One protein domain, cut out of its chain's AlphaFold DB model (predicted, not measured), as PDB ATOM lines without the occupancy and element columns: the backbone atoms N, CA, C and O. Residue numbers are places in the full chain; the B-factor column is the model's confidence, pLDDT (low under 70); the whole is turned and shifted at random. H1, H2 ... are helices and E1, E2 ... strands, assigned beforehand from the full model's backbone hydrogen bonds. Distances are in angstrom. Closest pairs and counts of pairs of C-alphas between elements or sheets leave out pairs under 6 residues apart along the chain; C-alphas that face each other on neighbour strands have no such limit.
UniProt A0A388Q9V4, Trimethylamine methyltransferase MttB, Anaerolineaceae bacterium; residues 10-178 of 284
ATOM      1  N   GLU A  10     161.857  71.184  50.559       95.19
ATOM      2  CA  GLU A  10     161.354  72.296  51.367       95.19
ATOM      3  C   GLU A  10     159.844  72.166  51.629       95.19
ATOM      4  O   GLU A  10     159.342  72.476  52.713       95.19
ATOM      5  N   THR A  11     159.100  71.654  50.640       93.19
ATOM      6  CA  THR A  11     157.663  71.376  50.787       93.19
ATOM      7  C   THR A  11     157.423  70.254  51.793       93.19
ATOM      8  O   THR A  11     156.519  70.357  52.620       93.19
ATOM      9  N   VAL A  12     158.225  69.187  51.748       95.75
ATOM     10  CA  VAL A  12     158.105  68.056  52.681       95.75
ATOM     11  C   VAL A  12     158.522  68.458  54.090       95.75
ATOM     12  O   VAL A  12     157.857  68.068  55.048       95.75
ATOM     13  N   GLU A  13     159.572  69.263  54.242       97.00
ATOM     14  CA  GLU A  13     159.999  69.799  55.538       97.00
ATOM     15  C   GLU A  13     158.899  70.658  56.172       97.00
ATOM     16  O   GLU A  13     158.527  70.434  57.327       97.00
ATOM     17  N   THR A  14     158.299  71.560  55.388       96.50
ATOM     18  CA  THR A  14     157.182  72.408  55.832       96.50
ATOM     19  C   THR A  14     155.958  71.571  56.206       96.50
ATOM     20  O   THR A  14     155.388  71.748  57.284       96.50
ATOM     21  N   LEU A  15     155.588  70.605  55.359       96.75
ATOM     22  CA  LEU A  15     154.506  69.654  55.625       96.75
ATOM     23  C   LEU A  15     154.748  68.878  56.928       96.75
ATOM     24  O   LEU A  15     153.851  68.743  57.755       96.75
ATOM     25  N   THR A  16     155.974  68.404  57.140       97.81
ATOM     26  CA  THR A  16     156.361  67.651  58.340       97.81
ATOM     27  C   THR A  16     156.243  68.508  59.594       97.81
ATOM     28  O   THR A  16     155.709  68.045  60.604       97.81
ATOM     29  N   ALA A  17     156.716  69.754  59.539       97.81
ATOM     30  CA  ALA A  17     156.588  70.698  60.642       97.81
ATOM     31  C   ALA A  17     155.111  70.977  60.968       97.81
ATOM     32  O   ALA A  17     154.717  70.853  62.129       97.81
ATOM     33  N   ALA A  18     154.285  71.248  59.950       97.69
ATOM     34  CA  ALA A  18     152.848  71.487  60.093       97.69
ATOM     35  C   ALA A  18     152.119  70.304  60.756       97.69
ATOM     36  O   ALA A  18     151.384  70.481  61.731       97.69
ATOM     37  N   VAL A  19     152.377  69.079  60.285       97.94
ATOM     38  CA  VAL A  19     151.765  67.859  60.837       97.94
ATOM     39  C   VAL A  19     152.185  67.628  62.293       97.94
ATOM     40  O   VAL A  19     151.350  67.288  63.139       97.94
ATOM     41  N   ARG A  20     153.464  67.863  62.626       96.75
ATOM     42  CA  ARG A  20     153.990  67.703  63.994       96.75
ATOM     43  C   ARG A  20     153.328  68.642  64.996       96.75
ATOM     44  O   ARG A  20     153.050  68.210  66.112       96.75
ATOM     45  N   ILE A  21     153.025  69.878  64.600       97.44
ATOM     46  CA  ILE A  21     152.325  70.837  65.470       97.44
ATOM     47  C   ILE A  21     150.799  70.668  65.464       97.44
ATOM     48  O   ILE A  21     150.102  71.370  66.187       97.44
ATOM     49  N   GLY A  22     150.263  69.713  64.694       96.69
ATOM     50  CA  GLY A  22     148.829  69.418  64.664       96.69
ATOM     51  C   GLY A  22     148.009  70.280  63.704       96.69
ATOM     52  O   GLY A  22     146.785  70.223  63.765       96.69
ATOM     53  N   MET A  23     148.644  71.043  62.812       97.38
ATOM     54  CA  MET A  23     147.937  71.850  61.814       97.38
ATOM     55  C   MET A  23     147.356  70.947  60.709       97.38
ATOM     56  O   MET A  23     148.103  70.144  60.142       97.38
ATOM     57  N   PRO A  24     146.050  71.043  60.386       95.56
ATOM     58  CA  PRO A  24     145.473  70.369  59.224       95.56
ATOM     59  C   PRO A  24     146.149  70.818  57.927       95.56
ATOM     60  O   PRO A  24     146.541  71.977  57.801       95.56
ATOM     61  N   VAL A  25     146.283  69.911  56.960       95.88
ATOM     62  CA  VAL A  25     147.035  70.177  55.722       95.88
ATOM     63  C   VAL A  25     146.231  69.833  54.475       95.88
ATOM     64  O   VAL A  25     145.561  68.807  54.422       95.88
ATOM     65  N   ALA A  26     146.328  70.664  53.441       95.19
ATOM     66  CA  ALA A  26     145.896  70.307  52.095       95.19
ATOM     67  C   ALA A  26     147.115  69.835  51.303       95.19
ATOM     68  O   ALA A  26     148.104  70.562  51.176       95.19
ATOM     69  N   LEU A  27     147.070  68.607  50.797       95.00
ATOM     70  CA  LEU A  27     148.128  68.070  49.951       95.00
ATOM     71  C   LEU A  27     147.808  68.460  48.519       95.00
ATOM     72  O   LEU A  27     146.904  67.887  47.956       95.00
ATOM     73  N   VAL A  28     148.486  69.456  47.949       92.75
ATOM     74  CA  VAL A  28     148.124  69.948  46.609       92.75
ATOM     75  C   VAL A  28     149.073  69.412  45.537       92.75
ATOM     76  O   VAL A  28     150.295  69.633  45.601       92.75
ATOM     77  N   SER A  29     148.488  68.716  44.561       91.88
ATOM     78  CA  SER A  29     149.072  68.283  43.287       91.88
ATOM     79  C   SER A  29     148.376  69.031  42.150       91.88
ATOM     80  O   SER A  29     147.149  69.093  42.101       91.88
ATOM     81  N   ALA A  30     149.162  69.619  41.243       93.50
ATOM     82  CA  ALA A  30     148.647  70.499  40.193       93.50
ATOM     83  C   ALA A  30     149.265  70.223  38.809       93.50
ATOM     84  O   ALA A  30     149.840  71.128  38.195       93.50
ATOM     85  N   PRO A  31     149.206  68.978  38.299       95.31
ATOM     86  CA  PRO A  31     149.693  68.677  36.968       95.31
ATOM     87  C   PRO A  31     148.832  69.391  35.931       95.31
ATOM     88  O   PRO A  31     147.602  69.390  35.997       95.31
ATOM     89  N   GLN A  32     149.499  69.975  34.949       96.12
ATOM     90  CA  GLN A  32     148.867  70.626  33.819       96.12
ATOM     91  C   GLN A  32     148.803  69.638  32.661       96.12
ATOM     92  O   GLN A  32     149.845  69.209  32.148       96.12
ATOM     93  N   ALA A  33     147.591  69.264  32.258       96.81
ATOM     94  CA  ALA A  33     147.371  68.371  31.133       96.81
ATOM     95  C   ALA A  33     148.018  68.958  29.868       96.81
ATOM     96  O   ALA A  33     147.653  70.046  29.423       96.81
ATOM     97  N   GLY A  34     148.996  68.235  29.313       94.75
ATOM     98  CA  GLY A  34     149.762  68.658  28.138       94.75
ATOM     99  C   GLY A  34     151.101  69.340  28.439       94.75
ATOM    100  O   GLY A  34     151.831  69.644  27.500       94.75
ATOM    101  N   ALA A  35     151.451  69.534  29.714       95.69
ATOM    102  CA  ALA A  35     152.745  70.068  30.136       95.69
ATOM    103  C   ALA A  35     153.378  69.216  31.250       95.69
ATOM    104  O   ALA A  35     154.236  68.378  30.979       95.69
ATOM    105  N   THR A  36     152.955  69.401  32.503       96.19
ATOM    106  CA  THR A  36     153.478  68.656  33.668       96.19
ATOM    107  C   THR A  36     152.677  67.388  33.988       96.19
ATOM    108  O   THR A  36     153.058  66.630  34.881       96.19
ATOM    109  N   GLY A  37     151.598  67.133  33.244       96.06
ATOM    110  CA  GLY A  37     150.897  65.855  33.153       96.06
ATOM    111  C   GLY A  37     150.618  65.463  31.693       96.06
ATOM    112  O   GLY A  37     150.793  66.282  30.782       96.06
ATOM    113  N   PRO A  38     150.181  64.217  31.432       96.69
ATOM    114  CA  PRO A  38     149.812  63.769  30.091       96.69
ATOM    115  C   PRO A  38     148.777  64.687  29.425       96.69
ATOM    116  O   PRO A  38     147.928  65.274  30.081       96.69
ATOM    117  N   ALA A  39     148.777  64.775  28.094       96.00
ATOM    118  CA  ALA A  39     147.734  65.528  27.381       96.00
ATOM    119  C   ALA A  39     146.335  64.890  27.519       96.00
ATOM    120  O   ALA A  39     145.320  65.549  27.314       96.00
ATOM    121  N   THR A  40     146.267  63.600  27.857       97.50
ATOM    122  CA  THR A  40     144.996  62.904  28.071       97.50
ATOM    123  C   THR A  40     144.462  63.193  29.471       97.50
ATOM    124  O   THR A  40     145.170  63.010  30.460       97.50
ATOM    125  N   LEU A  41     143.186  63.578  29.571       97.62
ATOM    126  CA  LEU A  41     142.556  63.911  30.857       97.62
ATOM    127  C   LEU A  41     142.612  62.735  31.846       97.62
ATOM    128  O   LEU A  41     142.942  62.910  33.015       97.62
ATOM    129  N   ALA A  42     142.371  61.513  31.360       97.94
ATOM    130  CA  ALA A  42     142.473  60.305  32.176       97.94
ATOM    131  C   ALA A  42     143.905  60.056  32.681       97.94
ATOM    132  O   ALA A  42     144.090  59.710  33.844       97.94
ATOM    133  N   GLY A  43     144.922  60.267  31.836       97.94
ATOM    134  CA  GLY A  43     146.322  60.136  32.241       97.94
ATOM    135  C   GLY A  43     146.712  61.156  33.311       97.94
ATOM    136  O   GLY A  43     147.371  60.798  34.285       97.94
ATOM    137  N   THR A  44     146.246  62.399  33.176       97.69
ATOM    138  CA  THR A  44     146.425  63.441  34.197       97.69
ATOM    139  C   THR A  44     145.757  63.059  35.510       97.69
ATOM    140  O   THR A  44     146.395  63.164  36.551       97.69
ATOM    141  N   LEU A  45     144.528  62.535  35.487       97.25
ATOM    142  CA  LEU A  45     143.841  62.067  36.697       97.25
ATOM    143  C   LEU A  45     144.568  60.904  37.383       97.25
ATOM    144  O   LEU A  45     144.667  60.888  38.608       97.25
ATOM    145  N   VAL A  46     145.114  59.954  36.615       97.75
ATOM    146  CA  VAL A  46     145.949  58.872  37.164       97.75
ATOM    147  C   VAL A  46     147.183  59.447  37.860       97.75
ATOM    148  O   VAL A  46     147.509  59.022  38.968       97.75
ATOM    149  N   GLN A  47     147.850  60.423  37.239       97.62
ATOM    150  CA  GLN A  47     149.013  61.073  37.838       97.62
ATOM    151  C   GLN A  47     148.644  61.838  39.113       97.62
ATOM    152  O   GLN A  47     149.303  61.636  40.129       97.62
ATOM    153  N   VAL A  48     147.580  62.654  39.086       96.38
ATOM    154  CA  VAL A  48     147.056  63.355  40.274       96.38
ATOM    155  C   VAL A  48     146.840  62.365  41.407       96.38
ATOM    156  O   VAL A  48     147.365  62.548  42.498       96.38
ATOM    157  N   LEU A  49     146.111  61.279  41.145       96.56
ATOM    158  CA  LEU A  49     145.790  60.303  42.174       96.56
ATOM    159  C   LEU A  49     147.047  59.638  42.754       96.56
ATOM    160  O   LEU A  49     147.123  59.426  43.961       96.56
ATOM    161  N   ALA A  50     148.040  59.327  41.919       97.19
ATOM    162  CA  ALA A  50     149.304  58.763  42.383       97.19
ATOM    163  C   ALA A  50     150.084  59.740  43.281       97.19
ATOM    164  O   ALA A  50     150.604  59.330  44.321       97.19
ATOM    165  N   GLU A  51     150.146  61.021  42.907       96.81
ATOM    166  CA  GLU A  51     150.790  62.068  43.710       96.81
ATOM    167  C   GLU A  51     150.072  62.247  45.057       96.81
ATOM    168  O   GLU A  51     150.708  62.181  46.113       96.81
ATOM    169  N   GLU A  52     148.744  62.370  45.028       96.50
ATOM    170  CA  GLU A  52     147.911  62.522  46.221       96.50
ATOM    171  C   GLU A  52     148.050  61.335  47.180       96.50
ATOM    172  O   GLU A  52     148.339  61.525  48.362       96.50
ATOM    173  N   LEU A  53     147.919  60.096  46.693       96.88
ATOM    174  CA  LEU A  53     148.039  58.902  47.537       96.88
ATOM    175  C   LEU A  53     149.432  58.771  48.164       96.88
ATOM    176  O   LEU A  53     149.543  58.343  49.317       96.88
ATOM    177  N   ALA A  54     150.491  59.168  47.452       97.12
ATOM    178  CA  ALA A  54     151.839  59.202  48.009       97.12
ATOM    179  C   ALA A  54     151.951  60.230  49.150       97.12
ATOM    180  O   ALA A  54     152.485  59.913  50.215       97.12
ATOM    181  N   GLY A  55     151.398  61.433  48.966       96.69
ATOM    182  CA  GLY A  55     151.386  62.480  49.991       96.69
ATOM    183  C   GLY A  55     150.554  62.089  51.215       96.69
ATOM    184  O   GLY A  55     150.997  62.259  52.351       96.69
ATOM    185  N   ILE A  56     149.376  61.506  50.989       97.50
ATOM    186  CA  ILE A  56     148.487  61.010  52.046       97.50
ATOM    187  C   ILE A  56     149.212  59.932  52.847       97.50
ATOM    188  O   ILE A  56     149.274  60.014  54.072       97.50
ATOM    189  N   THR A  57     149.825  58.964  52.164       97.62
ATOM    190  CA  THR A  57     150.604  57.901  52.810       97.62
ATOM    191  C   THR A  57     151.728  58.485  53.660       97.62
ATOM    192  O   THR A  57     151.883  58.087  54.810       97.62
ATOM    193  N   TYR A  58     152.469  59.472  53.146       97.50
ATOM    194  CA  TYR A  58     153.519  60.149  53.906       97.50
ATOM    195  C   TYR A  58     152.992  60.767  55.210       97.50
ATOM    196  O   TYR A  58     153.540  60.513  56.284       97.50
ATOM    197  N   VAL A  59     151.897  61.531  55.138       98.00
ATOM    198  CA  VAL A  59     151.286  62.161  56.320       98.00
ATOM    199  C   VAL A  59     150.792  61.111  57.315       98.00
ATOM    200  O   VAL A  59     151.050  61.236  58.511       98.00
ATOM    201  N   GLN A  60     150.130  60.056  56.839       97.75
ATOM    202  CA  GLN A  60     149.590  59.006  57.705       97.75
ATOM    203  C   GLN A  60     150.685  58.129  58.334       97.75
ATOM    204  O   GLN A  60     150.497  57.639  59.444       97.75
ATOM    205  N   LEU A  61     151.846  57.975  57.686       98.00
ATOM    206  CA  LEU A  61     153.028  57.345  58.287       98.00
ATOM    207  C   LEU A  61     153.673  58.231  59.358       98.00
ATOM    208  O   LEU A  61     154.172  57.719  60.358       98.00
ATOM    209  N   LEU A  62     153.661  59.551  59.162       97.44
ATOM    210  CA  LEU A  62     154.188  60.505  60.135       97.44
ATOM    211  C   LEU A  62     153.293  60.600  61.379       97.44
ATOM    212  O   LEU A  62     153.797  60.658  62.501       97.44
ATOM    213  N   ARG A  63     151.971  60.638  61.180       97.81
ATOM    214  CA  ARG A  63     150.971  60.707  62.249       97.81
ATOM    215  C   ARG A  63     149.645  60.081  61.786       97.81
ATOM    216  O   ARG A  63     148.860  60.753  61.115       97.81
ATOM    217  N   PRO A  64     149.361  58.822  62.164       97.94
ATOM    218  CA  PRO A  64     148.107  58.164  61.815       97.94
ATOM    219  C   PRO A  64     146.884  58.957  62.291       97.94
ATOM    220  O   PRO A  64     146.837  59.414  63.434       97.94
ATOM    221  N   GLY A  65     145.895  59.118  61.413       96.62
ATOM    222  CA  GLY A  65     144.664  59.863  61.681       96.62
ATOM    223  C   GLY A  65     144.802  61.386  61.595       96.62
ATOM    224  O   GLY A  65     143.853  62.089  61.939       96.62
ATOM    225  N   HIS A  66     145.950  61.921  61.159       98.19
ATOM    226  CA  HIS A  66     146.117  63.370  61.014       98.19
ATOM    227  C   HIS A  66     145.149  63.939  59.959       98.19
ATOM    228  O   HIS A  66     145.056  63.361  58.870       98.19
ATOM    229  N   PRO A  67     144.439  65.048  60.247       96.62
ATOM    230  CA  PRO A  67     143.464  65.626  59.328       96.62
ATOM    231  C   PRO A  67     144.143  66.204  58.083       96.62
ATOM    232  O   PRO A  67     145.087  66.996  58.181       96.62
ATOM    233  N   LEU A  68     143.634  65.832  56.909       97.06
ATOM    234  CA  LEU A  68     144.118  66.329  55.625       97.06
ATOM    235  C   LEU A  68     142.998  66.468  54.592       97.06
ATOM    236  O   LEU A  68     141.954  65.828  54.718       97.06
ATOM    237  N   LEU A  69     143.254  67.276  53.565       96.69
ATOM    238  CA  LEU A  69     142.477  67.336  52.327       96.69
ATOM    239  C   LEU A  69     143.294  66.708  51.190       96.69
ATOM    240  O   LEU A  69     144.482  67.017  51.052       96.69
ATOM    241  N   MET A  70     142.655  65.868  50.373       96.38
ATOM    242  CA  MET A  70     143.202  65.426  49.087       96.38
ATOM    243  C   MET A  70     143.109  66.606  48.117       96.38
ATOM    244  O   MET A  70     142.009  67.007  47.760       96.38
ATOM    245  N   GLY A  71     144.224  67.205  47.724       89.81
ATOM    246  CA  GLY A  71     144.267  68.400  46.878       89.81
ATOM    247  C   GLY A  71     144.569  68.073  45.427       89.81
ATOM    248  O   GLY A  71     145.458  68.671  44.821       89.81
ATOM    249  N   GLY A  72     143.814  67.125  44.872       81.94
ATOM    250  CA  GLY A  72     143.928  66.750  43.472       81.94
ATOM    251  C   GLY A  72     143.348  67.830  42.566       81.94
ATOM    252  O   GLY A  72     142.161  67.785  42.256       81.94
ATOM    253  N   MET A  73     144.193  68.767  42.130       87.81
ATOM    254  CA  MET A  73     143.826  69.937  41.330       87.81
ATOM    255  C   MET A  73     144.387  69.820  39.901       87.81
ATOM    256  O   MET A  73     145.357  70.496  39.554       87.81
ATOM    257  N   PRO A  74     143.825  68.955  39.042       93.00
ATOM    258  CA  PRO A  74     144.261  68.859  37.657       93.00
ATOM    259  C   PRO A  74     143.996  70.181  36.927       93.00
ATOM    260  O   PRO A  74     142.871  70.685  36.893       93.00
ATOM    261  N   LEU A  75     145.048  70.724  36.323       93.94
ATOM    262  CA  LEU A  75     145.019  71.945  35.528       93.94
ATOM    263  C   LEU A  75     145.129  71.611  34.038       93.94
ATOM    264  O   LEU A  75     145.429  70.480  33.652       93.94
ATOM    265  N   VAL A  76     144.920  72.612  33.187       95.88
ATOM    266  CA  VAL A  76     145.003  72.467  31.730       95.88
ATOM    267  C   VAL A  76     145.990  73.485  31.167       95.88
ATOM    268  O   VAL A  76     146.121  74.595  31.687       95.88
ATOM    269  N   THR A  77     146.703  73.102  30.109       96.38
ATOM    270  CA  THR A  77     147.544  74.007  29.320       96.38
ATOM    271  C   THR A  77     146.890  74.271  27.969       96.38
ATOM    272  O   THR A  77     146.531  73.331  27.259       96.38
ATOM    273  N   ASP A  78     146.790  75.537  27.560       95.38
ATOM    274  CA  ASP A  78     146.509  75.864  26.162       95.38
ATOM    275  C   ASP A  78     147.745  75.530  25.323       95.38
ATOM    276  O   ASP A  78     148.762  76.220  25.381       95.38
ATOM    277  N   LEU A  79     147.670  74.463  24.529       93.25
ATOM    278  CA  LEU A  79     148.801  73.970  23.737       93.25
ATOM    279  C   LEU A  79     149.279  74.956  22.657       93.25
ATOM    280  O   LEU A  79     150.374  74.788  22.125       93.25
ATOM    281  N   ARG A  80     148.482  75.976  22.317       94.88
ATOM    282  CA  ARG A  80     148.847  76.999  21.324       94.88
ATOM    283  C   ARG A  80     149.742  78.073  21.928       94.88
ATOM    284  O   ARG A  80     150.587  78.619  21.226       94.88
ATOM    285  N   THR A  81     149.532  78.396  23.203       94.25
ATOM    286  CA  THR A  81     150.218  79.504  23.888       94.25
ATOM    287  C   THR A  81     151.167  79.039  24.990       94.25
ATOM    288  O   THR A  81     152.034  79.801  25.407       94.25
ATOM    289  N   GLY A  82     151.007  77.807  25.478       93.19
ATOM    290  CA  GLY A  82     151.687  77.282  26.661       93.19
ATOM    291  C   GLY A  82     151.127  77.812  27.987       93.19
ATOM    292  O   GLY A  82     151.691  77.525  29.040       93.19
ATOM    293  N   SER A  83     150.041  78.590  27.964       93.06
ATOM    294  CA  SER A  83     149.467  79.202  29.168       93.06
ATOM    295  C   SER A  83     148.662  78.197  29.989       93.06
ATOM    296  O   SER A  83     148.007  77.315  29.436       93.06
ATOM    297  N   MET A  84     148.667  78.359  31.314       93.12
ATOM    298  CA  MET A  84     147.702  77.683  32.182       93.12
ATOM    299  C   MET A  84     146.307  78.230  31.894       93.12
ATOM    300  O   MET A  84     146.140  79.447  31.879       93.12
ATOM    301  N   ILE A  85     145.326  77.347  31.717       93.81
ATOM    302  CA  ILE A  85     143.926  77.740  31.585       93.81
ATOM    303  C   ILE A  85     143.066  77.111  32.678       93.81
ATOM    304  O   ILE A  85     143.214  75.940  33.038       93.81
ATOM    305  N   GLY A  86     142.193  77.948  33.220       92.50
ATOM    306  CA  GLY A  86     141.334  77.721  34.362       92.50
ATOM    307  C   GLY A  86     139.859  77.581  33.997       92.50
ATOM    308  O   GLY A  86     139.132  76.806  34.606       92.50
ATOM    309  N   GLY A  87     139.430  78.324  32.981       94.25
ATOM    310  CA  GLY A  87     138.035  78.555  32.626       94.25
ATOM    311  C   GLY A  87     137.431  77.560  31.639       94.25
ATOM    312  O   GLY A  87     136.458  77.883  30.964       94.25
ATOM    313  N   CYS A  88     138.006  76.366  31.494       95.50
ATOM    314  CA  CYS A  88     137.642  75.425  30.432       95.50
ATOM    315  C   CYS A  88     136.844  74.209  30.930       95.50
ATOM    316  O   CYS A  88     136.844  73.855  32.113       95.50
ATOM    317  N   ALA A  89     136.165  73.536  29.997       96.56
ATOM    318  CA  ALA A  89     135.357  72.355  30.290       96.56
ATOM    319  C   ALA A  89     136.215  71.157  30.723       96.56
ATOM    320  O   ALA A  89     135.793  70.368  31.564       96.56
ATOM    321  N   GLU A  90     137.428  71.030  30.187       96.44
ATOM    322  CA  GLU A  90     138.395  69.993  30.537       96.44
ATOM    323  C   GLU A  90     138.801  70.094  32.007       96.44
ATOM    324  O   GLU A  90     138.839  69.080  32.707       96.44
ATOM    325  N   LEU A  91     139.037  71.315  32.497       95.62
ATOM    326  CA  LEU A  91     139.313  71.556  33.909       95.62
ATOM    327  C   LEU A  91     138.097  71.208  34.763       95.62
ATOM    328  O   LEU A  91     138.241  70.458  35.729       95.62
ATOM    329  N   ALA A  92     136.908  71.694  34.393       96.94
ATOM    330  CA  ALA A  92     135.670  71.399  35.114       96.94
ATOM    331  C   ALA A  92     135.429  69.881  35.226       96.94
ATOM    332  O   ALA A  92     135.159  69.366  36.311       96.94
ATOM    333  N   LEU A  93     135.603  69.149  34.122       97.50
ATOM    334  CA  LEU A  93     135.413  67.703  34.058       97.50
ATOM    335  C   LEU A  93     136.442  66.947  34.905       97.50
ATOM    336  O   LEU A  93     136.072  66.043  35.655       97.50
ATOM    337  N   MET A  94     137.724  67.311  34.816       97.62
ATOM    338  CA  MET A  94     138.762  66.665  35.620       97.62
ATOM    339  C   MET A  94     138.591  66.954  37.116       97.62
ATOM    340  O   MET A  94     138.731  66.038  37.918       97.62
ATOM    341  N   ASN A  95     138.239  68.181  37.510       97.06
ATOM    342  CA  ASN A  95     138.026  68.530  38.921       97.06
ATOM    343  C   ASN A  95     136.736  67.888  39.477       97.06
ATOM    344  O   ASN A  95     136.696  67.491  40.643       97.06
ATOM    345  N   ALA A  96     135.699  67.688  38.656       97.31
ATOM    346  CA  ALA A  96     134.539  66.871  39.028       97.31
ATOM    347  C   ALA A  96     134.904  65.389  39.216       97.31
ATOM    348  O   ALA A  96     134.508  64.772  40.206       97.31
ATOM    349  N   ALA A  97     135.698  64.819  38.306       97.56
ATOM    350  CA  ALA A  97     136.192  63.451  38.439       97.56
ATOM    351  C   ALA A  97     137.091  63.292  39.677       97.56
ATOM    352  O   ALA A  97     136.967  62.306  40.400       97.56
ATOM    353  N   ALA A  98     137.947  64.276  39.964       97.19
ATOM    354  CA  ALA A  98     138.768  64.304  41.169       97.19
ATOM    355  C   ALA A  98     137.899  64.279  42.435       97.19
ATOM    356  O   ALA A  98     138.177  63.488  43.336       97.19
ATOM    357  N   ALA A  99     136.805  65.052  42.480       96.94
ATOM    358  CA  ALA A  99     135.861  65.018  43.599       96.94
ATOM    359  C   ALA A  99     135.257  63.618  43.790       96.94
ATOM    360  O   ALA A  99     135.266  63.083  44.898       96.94
ATOM    361  N   GLN A 100     134.811  62.972  42.710       97.06
ATOM    362  CA  GLN A 100     134.282  61.604  42.763       97.06
ATOM    363  C   GLN A 100     135.335  60.574  43.206       97.06
ATOM    364  O   GLN A 100     135.021  59.657  43.968       97.06
ATOM    365  N   LEU A 101     136.590  60.729  42.777       96.81
ATOM    366  CA  LEU A 101     137.700  59.895  43.237       96.81
ATOM    367  C   LEU A 101     137.958  60.099  44.736       96.81
ATOM    368  O   LEU A 101     138.089  59.117  45.462       96.81
ATOM    369  N   ALA A 102     137.964  61.337  45.230       96.56
ATOM    370  CA  ALA A 102     138.121  61.614  46.656       96.56
ATOM    371  C   ALA A 102     136.997  60.971  47.491       96.56
ATOM    372  O   ALA A 102     137.274  60.321  48.501       96.56
ATOM    373  N   HIS A 103     135.747  61.031  47.011       96.75
ATOM    374  CA  HIS A 103     134.612  60.315  47.611       96.75
ATOM    375  C   HIS A 103     134.820  58.800  47.649       96.75
ATOM    376  O   HIS A 103     134.540  58.171  48.670       96.75
ATOM    377  N   HIS A 104     135.356  58.206  46.576       96.94
ATOM    378  CA  HIS A 104     135.689  56.778  46.541       96.94
ATOM    379  C   HIS A 104     136.685  56.392  47.647       96.94
ATOM    380  O   HIS A 104     136.494  55.378  48.321       96.94
ATOM    381  N   TYR A 105     137.696  57.229  47.892       96.25
ATOM    382  CA  TYR A 105     138.665  57.043  48.978       96.25
ATOM    383  C   TYR A 105     138.173  57.528  50.350       96.25
ATOM    384  O   TYR A 105     138.879  57.351  51.342       96.25
ATOM    385  N   ARG A 106     136.958  58.092  50.433       96.56
ATOM    386  CA  ARG A 106     136.369  58.688  51.647       96.56
ATOM    387  C   ARG A 106     137.241  59.793  52.245       96.56
ATOM    388  O   ARG A 106     137.384  59.892  53.463       96.56
ATOM    389  N   LEU A 107     137.820  60.617  51.380       95.81
ATOM    390  CA  LEU A 107     138.635  61.765  51.754       95.81
ATOM    391  C   LEU A 107     137.932  63.063  51.346       95.81
ATOM    392  O   LEU A 107     137.310  63.109  50.285       95.81
ATOM    393  N   PRO A 108     138.035  64.131  52.154       95.62
ATOM    394  CA  PRO A 108     137.601  65.453  51.723       95.62
ATOM    395  C   PRO A 108     138.546  65.984  50.634       95.62
ATOM    396  O   PRO A 108     139.766  65.810  50.729       95.62
ATOM    397  N   ILE A 109     137.990  66.643  49.615       96.06
ATOM    398  CA  ILE A 109     138.774  67.204  48.509       96.06
ATOM    399  C   ILE A 109     139.008  68.707  48.671       96.06
ATOM    400  O   ILE A 109     138.078  69.463  48.958       96.06
ATOM    401  N   TYR A 110     140.248  69.129  48.429       96.12
ATOM    402  CA  TYR A 110     140.603  70.492  48.049       96.12
ATOM    403  C   TYR A 110     140.627  70.551  46.521       96.12
ATOM    404  O   TYR A 110     141.465  69.931  45.872       96.12
ATOM    405  N   ASN A 111     139.670  71.264  45.949       93.88
ATOM    406  CA  ASN A 111     139.429  71.346  44.519       93.88
ATOM    407  C   ASN A 111     139.642  72.778  44.021       93.88
ATOM    408  O   ASN A 111     139.849  73.693  44.823       93.88
ATOM    409  N   SER A 112     139.551  72.997  42.712       92.44
ATOM    410  CA  SER A 112     139.660  74.334  42.123       92.44
ATOM    411  C   SER A 112     138.535  74.636  41.146       92.44
ATOM    412  O   SER A 112     138.125  73.782  40.359       92.44
ATOM    413  N   CYS A 113     138.034  75.867  41.201       94.62
ATOM    414  CA  CYS A 113     137.071  76.422  40.258       94.62
ATOM    415  C   CYS A 113     137.169  77.953  40.243       94.62
ATOM    416  O   CYS A 113     138.027  78.532  40.905       94.62
ATOM    417  N   GLY A 114     136.309  78.634  39.481       95.06
ATOM    418  CA  GLY A 114     136.238  80.100  39.526       95.06
ATOM    419  C   GLY A 114     137.465  80.805  38.934       95.06
ATOM    420  O   GLY A 114     137.645  82.011  39.125       95.06
ATOM    421  N   ILE A 115     138.295  80.079  38.183       95.12
ATOM    422  CA  ILE A 115     139.434  80.622  37.441       95.12
ATOM    423  C   ILE A 115     138.957  81.039  36.048       95.12
ATOM    424  O   ILE A 115     138.160  80.341  35.425       95.12
ATOM    425  N   THR A 116     139.454  82.173  35.560       97.19
ATOM    426  CA  THR A 116     139.191  82.661  34.204       97.19
ATOM    427  C   THR A 116     140.455  83.224  33.580       97.19
ATOM    428  O   THR A 116     141.311  83.786  34.267       97.19
ATOM    429  N   GLU A 117     140.531  83.125  32.259       96.31
ATOM    430  CA  GLU A 117     141.581  83.722  31.437       96.31
ATOM    431  C   GLU A 117     141.265  85.182  31.080       96.31
ATOM    432  O   GLU A 117     142.106  85.866  30.479       96.31
ATOM    433  N   SER A 118     140.060  85.657  31.414       97.38
ATOM    434  CA  SER A 118     139.622  87.009  31.101       97.38
ATOM    435  C   SER A 118     140.430  88.056  31.862       97.38
ATOM    436  O   SER A 118     140.859  87.859  33.001       97.38
ATOM    437  N   LYS A 119     140.641  89.191  31.193       96.56
ATOM    438  CA  LYS A 119     141.398  90.343  31.709       96.56
ATOM    439  C   LYS A 119     140.482  91.293  32.467       96.56
ATOM    440  O   LYS A 119     140.949  92.177  33.177       96.56
ATOM    441  N   LEU A 120     139.173  91.135  32.280       96.50
ATOM    442  CA  LEU A 120     138.139  91.992  32.827       96.50
ATOM    443  C   LEU A 120     136.988  91.127  33.365       96.50
ATOM    444  O   LEU A 120     136.772  90.023  32.877       96.50
ATOM    445  N   PRO A 121     136.199  91.638  34.320       96.69
ATOM    446  CA  PRO A 121     134.920  91.043  34.703       96.69
ATOM    447  C   PRO A 121     133.887  91.231  33.580       96.69
ATOM    448  O   PRO A 121     133.077  92.159  33.599       96.69
ATOM    449  N   ASP A 122     133.980  90.403  32.548       96.50
ATOM    450  CA  ASP A 122     133.158  90.459  31.345       96.50
ATOM    451  C   ASP A 122     132.370  89.154  31.134       96.50
ATOM    452  O   ASP A 122     132.258  88.309  32.026       96.50
ATOM    453  N   VAL A 123     131.792  88.989  29.941       97.25
ATOM    454  CA  VAL A 123     131.054  87.770  29.591       97.25
ATOM    455  C   VAL A 123     131.931  86.520  29.688       97.25
ATOM    456  O   VAL A 123     131.431  85.480  30.115       97.25
ATOM    457  N   GLN A 124     133.224  86.625  29.349       98.12
ATOM    458  CA  GLN A 124     134.167  85.516  29.440       98.12
ATOM    459  C   GLN A 124     134.366  85.099  30.894       98.12
ATOM    460  O   GLN A 124     134.152  83.932  31.220       98.12
ATOM    461  N   ALA A 125     134.670  86.057  31.775       97.56
ATOM    462  CA  ALA A 125     134.783  85.784  33.207       97.56
ATOM    463  C   ALA A 125     133.517  85.107  33.751       97.56
ATOM    464  O   ALA A 125     133.604  84.100  34.451       97.56
ATOM    465  N   GLY A 126     132.338  85.612  33.377       96.69
ATOM    466  CA  GLY A 126     131.059  85.071  33.830       96.69
ATOM    467  C   GLY A 126     130.845  83.599  33.460       96.69
ATOM    468  O   GLY A 126     130.545  82.786  34.338       96.69
ATOM    469  N   PHE A 127     130.994  83.230  32.179       97.50
ATOM    470  CA  PHE A 127     130.697  81.854  31.759       97.50
ATOM    471  C   PHE A 127     131.771  80.856  32.213       97.50
ATOM    472  O   PHE A 127     131.424  79.745  32.611       97.50
ATOM    473  N   GLU A 128     133.054  81.234  32.188       98.00
ATOM    474  CA  GLU A 128     134.169  80.359  32.579       98.00
ATOM    475  C   GLU A 128     134.091  79.996  34.071       98.00
ATOM    476  O   GLU A 128     134.162  78.823  34.466       98.00
ATOM    477  N   LYS A 129     133.858  81.008  34.914       97.69
ATOM    478  CA  LYS A 129     133.713  80.834  36.362       97.69
ATOM    479  C   LYS A 129     132.435  80.092  36.724       97.69
ATOM    480  O   LYS A 129     132.474  79.201  37.573       97.69
ATOM    481  N   GLY A 130     131.318  80.439  36.081       97.69
ATOM    482  CA  GLY A 130     130.031  79.787  36.309       97.69
ATOM    483  C   GLY A 130     130.066  78.301  35.952       97.69
ATOM    484  O   GLY A 130     129.625  77.474  36.749       97.69
ATOM    485  N   LEU A 131     130.652  77.952  34.800       97.88
ATOM    486  CA  LEU A 131     130.798  76.569  34.343       97.88
ATOM    487  C   LEU A 131     131.596  75.728  35.341       97.88
ATOM    488  O   LEU A 131     131.115  74.697  35.810       97.88
ATOM    489  N   THR A 132     132.817  76.162  35.658       97.38
ATOM    490  CA  THR A 132     133.724  75.386  36.514       97.38
ATOM    491  C   THR A 132     133.158  75.232  37.920       97.38
ATOM    492  O   THR A 132     133.142  74.123  38.446       97.38
ATOM    493  N   SER A 133     132.620  76.308  38.498       97.69
ATOM    494  CA  SER A 133     132.100  76.302  39.869       97.69
ATOM    495  C   SER A 133     130.836  75.456  40.010       97.69
ATOM    496  O   SER A 133     130.722  74.685  40.960       97.69
ATOM    497  N   ALA A 134     129.904  75.535  39.055       98.06
ATOM    498  CA  ALA A 134     128.696  74.712  39.088       98.06
ATOM    499  C   ALA A 134     129.020  73.218  38.951       98.06
ATOM    500  O   ALA A 134     128.486  72.397  39.696       98.06
ATOM    501  N   VAL A 135     129.916  72.861  38.024       98.06
ATOM    502  CA  VAL A 135     130.281  71.465  37.758       98.06
ATOM    503  C   VAL A 135     130.988  70.829  38.955       98.06
ATOM    504  O   VAL A 135     130.610  69.732  39.366       98.06
ATOM    505  N   THR A 136     131.979  71.497  39.554       96.12
ATOM    506  CA  THR A 136     132.708  70.927  40.700       96.12
ATOM    507  C   THR A 136     131.843  70.857  41.955       96.12
ATOM    508  O   THR A 136     131.905  69.866  42.686       96.12
ATOM    509  N   ALA A 137     130.999  71.864  42.194       96.88
ATOM    510  CA  ALA A 137     130.084  71.873  43.328       96.88
ATOM    511  C   ALA A 137     129.037  70.751  43.227       96.88
ATOM    512  O   ALA A 137     128.846  70.004  44.185       96.88
ATOM    513  N   LEU A 138     128.419  70.563  42.054       97.75
ATOM    514  CA  LEU A 138     127.455  69.477  41.824       97.75
ATOM    515  C   LEU A 138     128.107  68.085  41.820       97.75
ATOM    516  O   LEU A 138     127.441  67.100  42.132       97.75
ATOM    517  N   ALA A 139     129.408  67.989  41.530       97.00
ATOM    518  CA  ALA A 139     130.180  66.759  41.714       97.00
ATOM    519  C   ALA A 139     130.485  66.441  43.195       97.00
ATOM    520  O   ALA A 139     131.065  65.396  43.497       97.00
ATOM    521  N   GLY A 140     130.087  67.320  44.122       95.81
ATOM    522  CA  GLY A 140     130.205  67.116  45.561       95.81
ATOM    523  C   GLY A 140     131.571  67.493  46.131       95.81
ATOM    524  O   GLY A 140     131.987  66.885  47.117       95.81
ATOM    525  N   ALA A 141     132.288  68.442  45.525       95.38
ATOM    526  CA  ALA A 141     133.524  68.967  46.099       95.38
ATOM    527  C   ALA A 141     133.247  69.726  47.412       95.38
ATOM    528  O   ALA A 141     132.387  70.604  47.445       95.38
ATOM    529  N   GLN A 142     133.970  69.406  48.494       93.31
ATOM    530  CA  GLN A 142     133.756  70.053  49.802       93.31
ATOM    531  C   GLN A 142     134.464  71.397  49.935       93.31
ATOM    532  O   GLN A 142     133.972  72.282  50.631       93.31
ATOM    533  N   TYR A 143     135.624  71.546  49.300       95.19
ATOM    534  CA  TYR A 143     136.397  72.776  49.338       95.19
ATOM    535  C   TYR A 143     136.767  73.181  47.914       95.19
ATOM    536  O   TYR A 143     137.609  72.549  47.285       95.19
ATOM    537  N   ASN A 144     136.134  74.235  47.406       93.50
ATOM    538  CA  ASN A 144     136.433  74.814  46.100       93.50
ATOM    539  C   ASN A 144     137.317  76.053  46.283       93.50
ATOM    540  O   ASN A 144     136.841  77.118  46.681       93.50
ATOM    541  N   HIS A 145     138.613  75.915  46.014       93.12
ATOM    542  CA  HIS A 145     139.547  77.033  46.032       93.12
ATOM    543  C   HIS A 145     139.348  77.934  44.802       93.12
ATOM    544  O   HIS A 145     138.831  77.497  43.777       93.12
ATOM    545  N   HIS A 146     139.795  79.189  44.902       93.00
ATOM    546  CA  HIS A 146     139.737  80.208  43.842       93.00
ATOM    547  C   HIS A 146     138.321  80.610  43.398       93.00
ATOM    548  O   HIS A 146     138.178  81.352  42.429       93.00
ATOM    549  N   ALA A 147     137.287  80.211  44.146       92.81
ATOM    550  CA  ALA A 147     135.884  80.463  43.823       92.81
ATOM    551  C   ALA A 147     135.501  81.954  43.707       92.81
ATOM    552  O   ALA A 147     134.416  82.255  43.220       92.81
ATOM    553  N   ALA A 148     136.352  82.890  44.148       95.00
ATOM    554  CA  ALA A 148     136.092  84.319  44.010       95.00
ATOM    555  C   ALA A 148     137.355  85.167  43.762       95.00
ATOM    556  O   ALA A 148     138.434  84.887  44.285       95.00
ATOM    557  N   GLY A 149     137.195  86.234  42.977       92.38
ATOM    558  CA  GLY A 149     138.127  87.349  42.786       92.38
ATOM    559  C   GLY A 149     139.137  87.207  41.645       92.38
ATOM    560  O   GLY A 149     139.625  88.222  41.152       92.38
ATOM    561  N   MET A 150     139.441  85.982  41.212       92.62
ATOM    562  CA  MET A 150     140.577  85.704  40.322       92.62
ATOM    563  C   MET A 150     140.301  86.052  38.852       92.62
ATOM    564  O   MET A 150     139.267  85.668  38.315       92.62
ATOM    565  N   LEU A 151     141.252  86.700  38.186       96.25
ATOM    566  CA  LEU A 151     141.286  87.007  36.752       96.25
ATOM    567  C   LEU A 151     142.668  86.651  36.178       96.25
ATOM    568  O   LEU A 151     143.600  86.358  36.932       96.25
ATOM    569  N   GLU A 152     142.805  86.686  34.850       96.00
ATOM    570  CA  GLU A 152     144.066  86.434  34.135       96.00
ATOM    571  C   GLU A 152     144.800  85.177  34.615       96.00
ATOM    572  O   GLU A 152     145.987  85.210  34.931       96.00
ATOM    573  N   SER A 153     144.078  84.062  34.716       93.88
ATOM    574  CA  SER A 153     144.632  82.775  35.136       93.88
ATOM    575  C   SER A 153     145.371  82.871  36.481       93.88
ATOM    576  O   SER A 153     146.483  82.372  36.630       93.88
ATOM    577  N   LEU A 154     144.713  83.501  37.466       93.88
ATOM    578  CA  LEU A 154     145.184  83.732  38.844       93.88
ATOM    579  C   LEU A 154     146.231  84.848  39.016       93.88
ATOM    580  O   LEU A 154     146.776  84.995  40.109       93.88
ATOM    581  N   LEU A 155     146.521  85.638  37.979       95.50
ATOM    582  CA  LEU A 155     147.514  86.717  38.063       95.50
ATOM    583  C   LEU A 155     146.943  88.031  38.598       95.50
ATOM    584  O   LEU A 155     147.693  88.852  39.129       95.50
ATOM    585  N   THR A 156     145.629  88.219  38.482       95.25
ATOM    586  CA  THR A 156     144.982  89.497  38.777       95.25
ATOM    587  C   THR A 156     143.772  89.297  39.677       95.25
ATOM    588  O   THR A 156     143.053  88.305  39.589       95.25
ATOM    589  N   VAL A 157     143.530  90.277  40.546       93.88
ATOM    590  CA  VAL A 157     142.317  90.379  41.355       93.88
ATOM    591  C   VAL A 157     141.678  91.734  41.096       93.88
ATOM    592  O   VAL A 157     142.355  92.762  41.121       93.88
ATOM    593  N   ALA A 158     140.363  91.738  40.888       93.81
ATOM    594  CA  ALA A 158     139.563  92.954  40.813       93.81
ATOM    595  C   ALA A 158     138.462  92.916  41.878       93.81
ATOM    596  O   ALA A 158     137.749  91.922  42.012       93.81
ATOM    597  N   TYR A 159     138.304  94.003  42.636       95.62
ATOM    598  CA  TYR A 159     137.323  94.064  43.723       95.62
ATOM    599  C   TYR A 159     135.887  93.925  43.218       95.62
ATOM    600  O   TYR A 159     135.083  93.240  43.842       95.62
ATOM    601  N   GLU A 160     135.565  94.515  42.063       96.06
ATOM    602  CA  GLU A 160     134.261  94.305  41.438       96.06
ATOM    603  C   GLU A 160     134.030  92.831  41.057       96.06
ATOM    604  O   GLU A 160     132.897  92.360  41.097       96.06
ATOM    605  N   ASN A 161     135.093  92.074  40.759       96.88
ATOM    606  CA  ASN A 161     134.974  90.663  40.420       96.88
ATOM    607  C   ASN A 161     134.646  89.812  41.646       96.88
ATOM    608  O   ASN A 161     133.930  88.834  41.507       96.88
ATOM    609  N   TYR A 162     135.101  90.181  42.848       97.00
ATOM    610  CA  TYR A 162     134.660  89.497  44.069       97.00
ATOM    611  C   TYR A 162     133.146  89.595  44.265       97.00
ATOM    612  O   TYR A 162     132.522  88.610  44.638       97.00
ATOM    613  N   VAL A 163     132.553  90.758  43.985       97.44
ATOM    614  CA  VAL A 163     131.101  90.957  44.125       97.44
ATOM    615  C   VAL A 163     130.329  90.200  43.037       97.44
ATOM    616  O   VAL A 163     129.277  89.632  43.311       97.44
ATOM    617  N   ILE A 164     130.846  90.161  41.807       97.81
ATOM    618  CA  ILE A 164     130.255  89.349  40.728       97.81
ATOM    619  C   ILE A 164     130.355  87.857  41.061       97.81
ATOM    620  O   ILE A 164     129.390  87.117  40.881       97.81
ATOM    621  N   ASP A 165     131.505  87.415  41.562       97.50
ATOM    622  CA  ASP A 165     131.724  86.020  41.929       97.50
ATOM    623  C   ASP A 165     130.866  85.614  43.131       97.50
ATOM    624  O   ASP A 165     130.451  84.464  43.200       97.50
ATOM    625  N   ASP A 166     130.539  86.532  44.044       97.19
ATOM    626  CA  ASP A 166     129.567  86.288  45.116       97.19
ATOM    627  C   ASP A 166     128.169  85.970  44.552       97.19
ATOM    628  O   ASP A 166     127.554  84.982  44.951       97.19
ATOM    629  N   ASP A 167     127.711  86.699  43.525       97.19
ATOM    630  CA  ASP A 167     126.473  86.365  42.805       97.19
ATOM    631  C   ASP A 167     126.553  85.000  42.105       97.19
ATOM    632  O   ASP A 167     125.595  84.222  42.152       97.19
ATOM    633  N   ILE A 168     127.683  84.685  41.461       97.56
ATOM    634  CA  ILE A 168     127.910  83.375  40.828       97.56
ATOM    635  C   ILE A 168     127.867  82.267  41.887       97.56
ATOM    636  O   ILE A 168     127.168  81.268  41.714       97.56
ATOM    637  N   ASN A 169     128.561  82.452  43.007       97.38
ATOM    638  CA  ASN A 169     128.624  81.483  44.092       97.38
ATOM    639  C   ASN A 169     127.267  81.313  44.774       97.38
ATOM    640  O   ASN A 169     126.887  80.184  45.066       97.38
ATOM    641  N   ALA A 170     126.483  82.376  44.951       97.06
ATOM    642  CA  ALA A 170     125.118  82.274  45.460       97.06
ATOM    643  C   ALA A 170     124.233  81.398  44.554       97.06
ATOM    644  O   ALA A 170     123.465  80.570  45.050       97.06
ATOM    645  N   GLN A 171     124.377  81.515  43.229       97.19
ATOM    646  CA  GLN A 171     123.683  80.637  42.279       97.19
ATOM    647  C   GLN A 171     124.167  79.189  42.385       97.19
ATOM    648  O   GLN A 171     123.352  78.269  42.430       97.19
ATOM    649  N   VAL A 172     125.479  78.971  42.486       97.56
ATOM    650  CA  VAL A 172     126.060  77.632  42.667       97.56
ATOM    651  C   VAL A 172     125.592  76.996  43.978       97.56
ATOM    652  O   VAL A 172     125.193  75.835  43.991       97.56
ATOM    653  N   MET A 173     125.537  77.753  45.072       96.50
ATOM    654  CA  MET A 173     125.011  77.271  46.350       96.50
ATOM    655  C   MET A 173     123.517  76.942  46.261       96.50
ATOM    656  O   MET A 173     123.080  75.935  46.824       96.50
ATOM    657  N   ARG A 174     122.727  77.716  45.498       96.38
ATOM    658  CA  ARG A 174     121.332  77.355  45.207       96.38
ATOM    659  C   ARG A 174     121.247  76.059  44.402       96.38
ATOM    660  O   ARG A 174     120.370  75.255  44.707       96.38
ATOM    661  N   LEU A 175     122.136  75.823  43.433       97.31
ATOM    662  CA  LEU A 175     122.201  74.546  42.708       97.31
ATOM    663  C   LEU A 175     122.486  73.379  43.663       97.31
ATOM    664  O   LEU A 175     121.784  72.372  43.612       97.31
ATOM    665  N   VAL A 176     123.451  73.535  44.574       96.62
ATOM    666  CA  VAL A 176     123.821  72.503  45.560       96.62
ATOM    667  C   VAL A 176     122.695  72.210  46.557       96.62
ATOM    668  O   VAL A 176     122.530  71.053  46.938       96.62
ATOM    669  N   ARG A 177     121.874  73.204  46.942       95.38
ATOM    670  CA  ARG A 177     120.673  72.968  47.775       95.38
ATOM    671  C   ARG A 177     119.715  71.953  47.130       95.38
ATOM    672  O   ARG A 177     118.999  71.260  47.844       95.38
ATOM    673  N   GLY A 178     119.709  71.847  45.799       95.38
ATOM    674  CA  GLY A 178     118.852  70.919  45.070       95.38
ATOM    675  C   GLY A 178     117.374  71.311  45.117       95.38
ATOM    676  O   GLY A 178     117.027  72.488  45.249       95.38
TER     677      GLY A 178
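This is residues 10 to 178 of the 284 residues of the protein "Trimethylamine methyltransferase MttB" of Anaerolineaceae bacterium (UniProt A0A388Q9V4). Four helices, H2, H3, H4 and H5, make a curved row in which each packs on the next, and the first three cover two small pairs of parallel strands, E1 with E2 and E4 with E5, that come together at E2 and E4 in the middle. H1 packs on the end of H2 at one end of the domain, and H5 packs on H4 at the other. The 169 printed residues hold five named helices and five named strands, in the order H1 E1 H2 E2 E3 H3 E4 H4 E5 H5, and the class is mostly helix. The whole is compact, with a radius of gyration of the C-alphas of 16.2 A, and spans 47 by 36 by 30 A.

H1, residues 10 to 20, begins with C-alpha 10 at (161.354, 72.296, 51.367) and is 15.3 A long. E1 is residues 25 to 29, and H2, residues 41 to 62, is 31.7 A long. E2, residues 68 to 72, runs on into E3, residues 75 to 77, across a break of 2 residues, at 24 degrees. H3, residues 89 to 104, is 22.5 A long. E4 is residues 110 to 112, H4 is residues 123 to 138, 22.3 A long, and E5 is residues 143 to 145. H5, residues 159 to 177, is 27.2 A long and ends with C-alpha 177 at (120.673, 72.968, 47.775).

H1 touches residues 59 to 62 of H2 at a steep tilt of 49 degrees, the closest C-alphas being those of Val 19 and Val 59, 7.3 A apart. E1, H2 and E2 form a strand-helix-strand unit, two parallel neighbour strands with a helix between them in the chain, and its crossover is right-handed. Across E1 and E2, N 27 and O 69 are within hydrogen-bond range at 3.0 A. The closest C-alphas of E2 and E4, those of Gly 71 and Tyr 110, are 4.4 A apart. H3 touches residues 41 to 45 of H2 at a steep tilt of 40 degrees, closest at Leu 41 and Met 94, 6.7 A between C-alphas. Residues 131 to 137 of H4 touch H3 at a shallow tilt of 17 degrees, the same way, with the C-alphas of Ala 92 and Thr 132 closest at 4.7 A. E4, H4 and E5 form a second right-handed unit; N 111 and O 143 are 2.8 A apart. H5 touches H4 at a shallow tilt of 34 degrees, only just short of steep, closest at the C-alphas of Ala 134 and Val 172, 5.3 A. E3 pairs with no named strand; its residues 76 to 77 pair with residues 84 to 85, antiparallel. Every O i to N i+4 pair is within hydrogen-bond range in H1, H2, H3 and H4, and 14 of 15 are in H5.

The two C-alphas farthest apart, those of Leu 61 and Val 123, are 47.2 A apart. The printed part has no cut. The links E1 to H2, E3 to H3 and E5 to H5 are long. The mean pLDDT of the printed part is 96.0, and no printed residue is under 70.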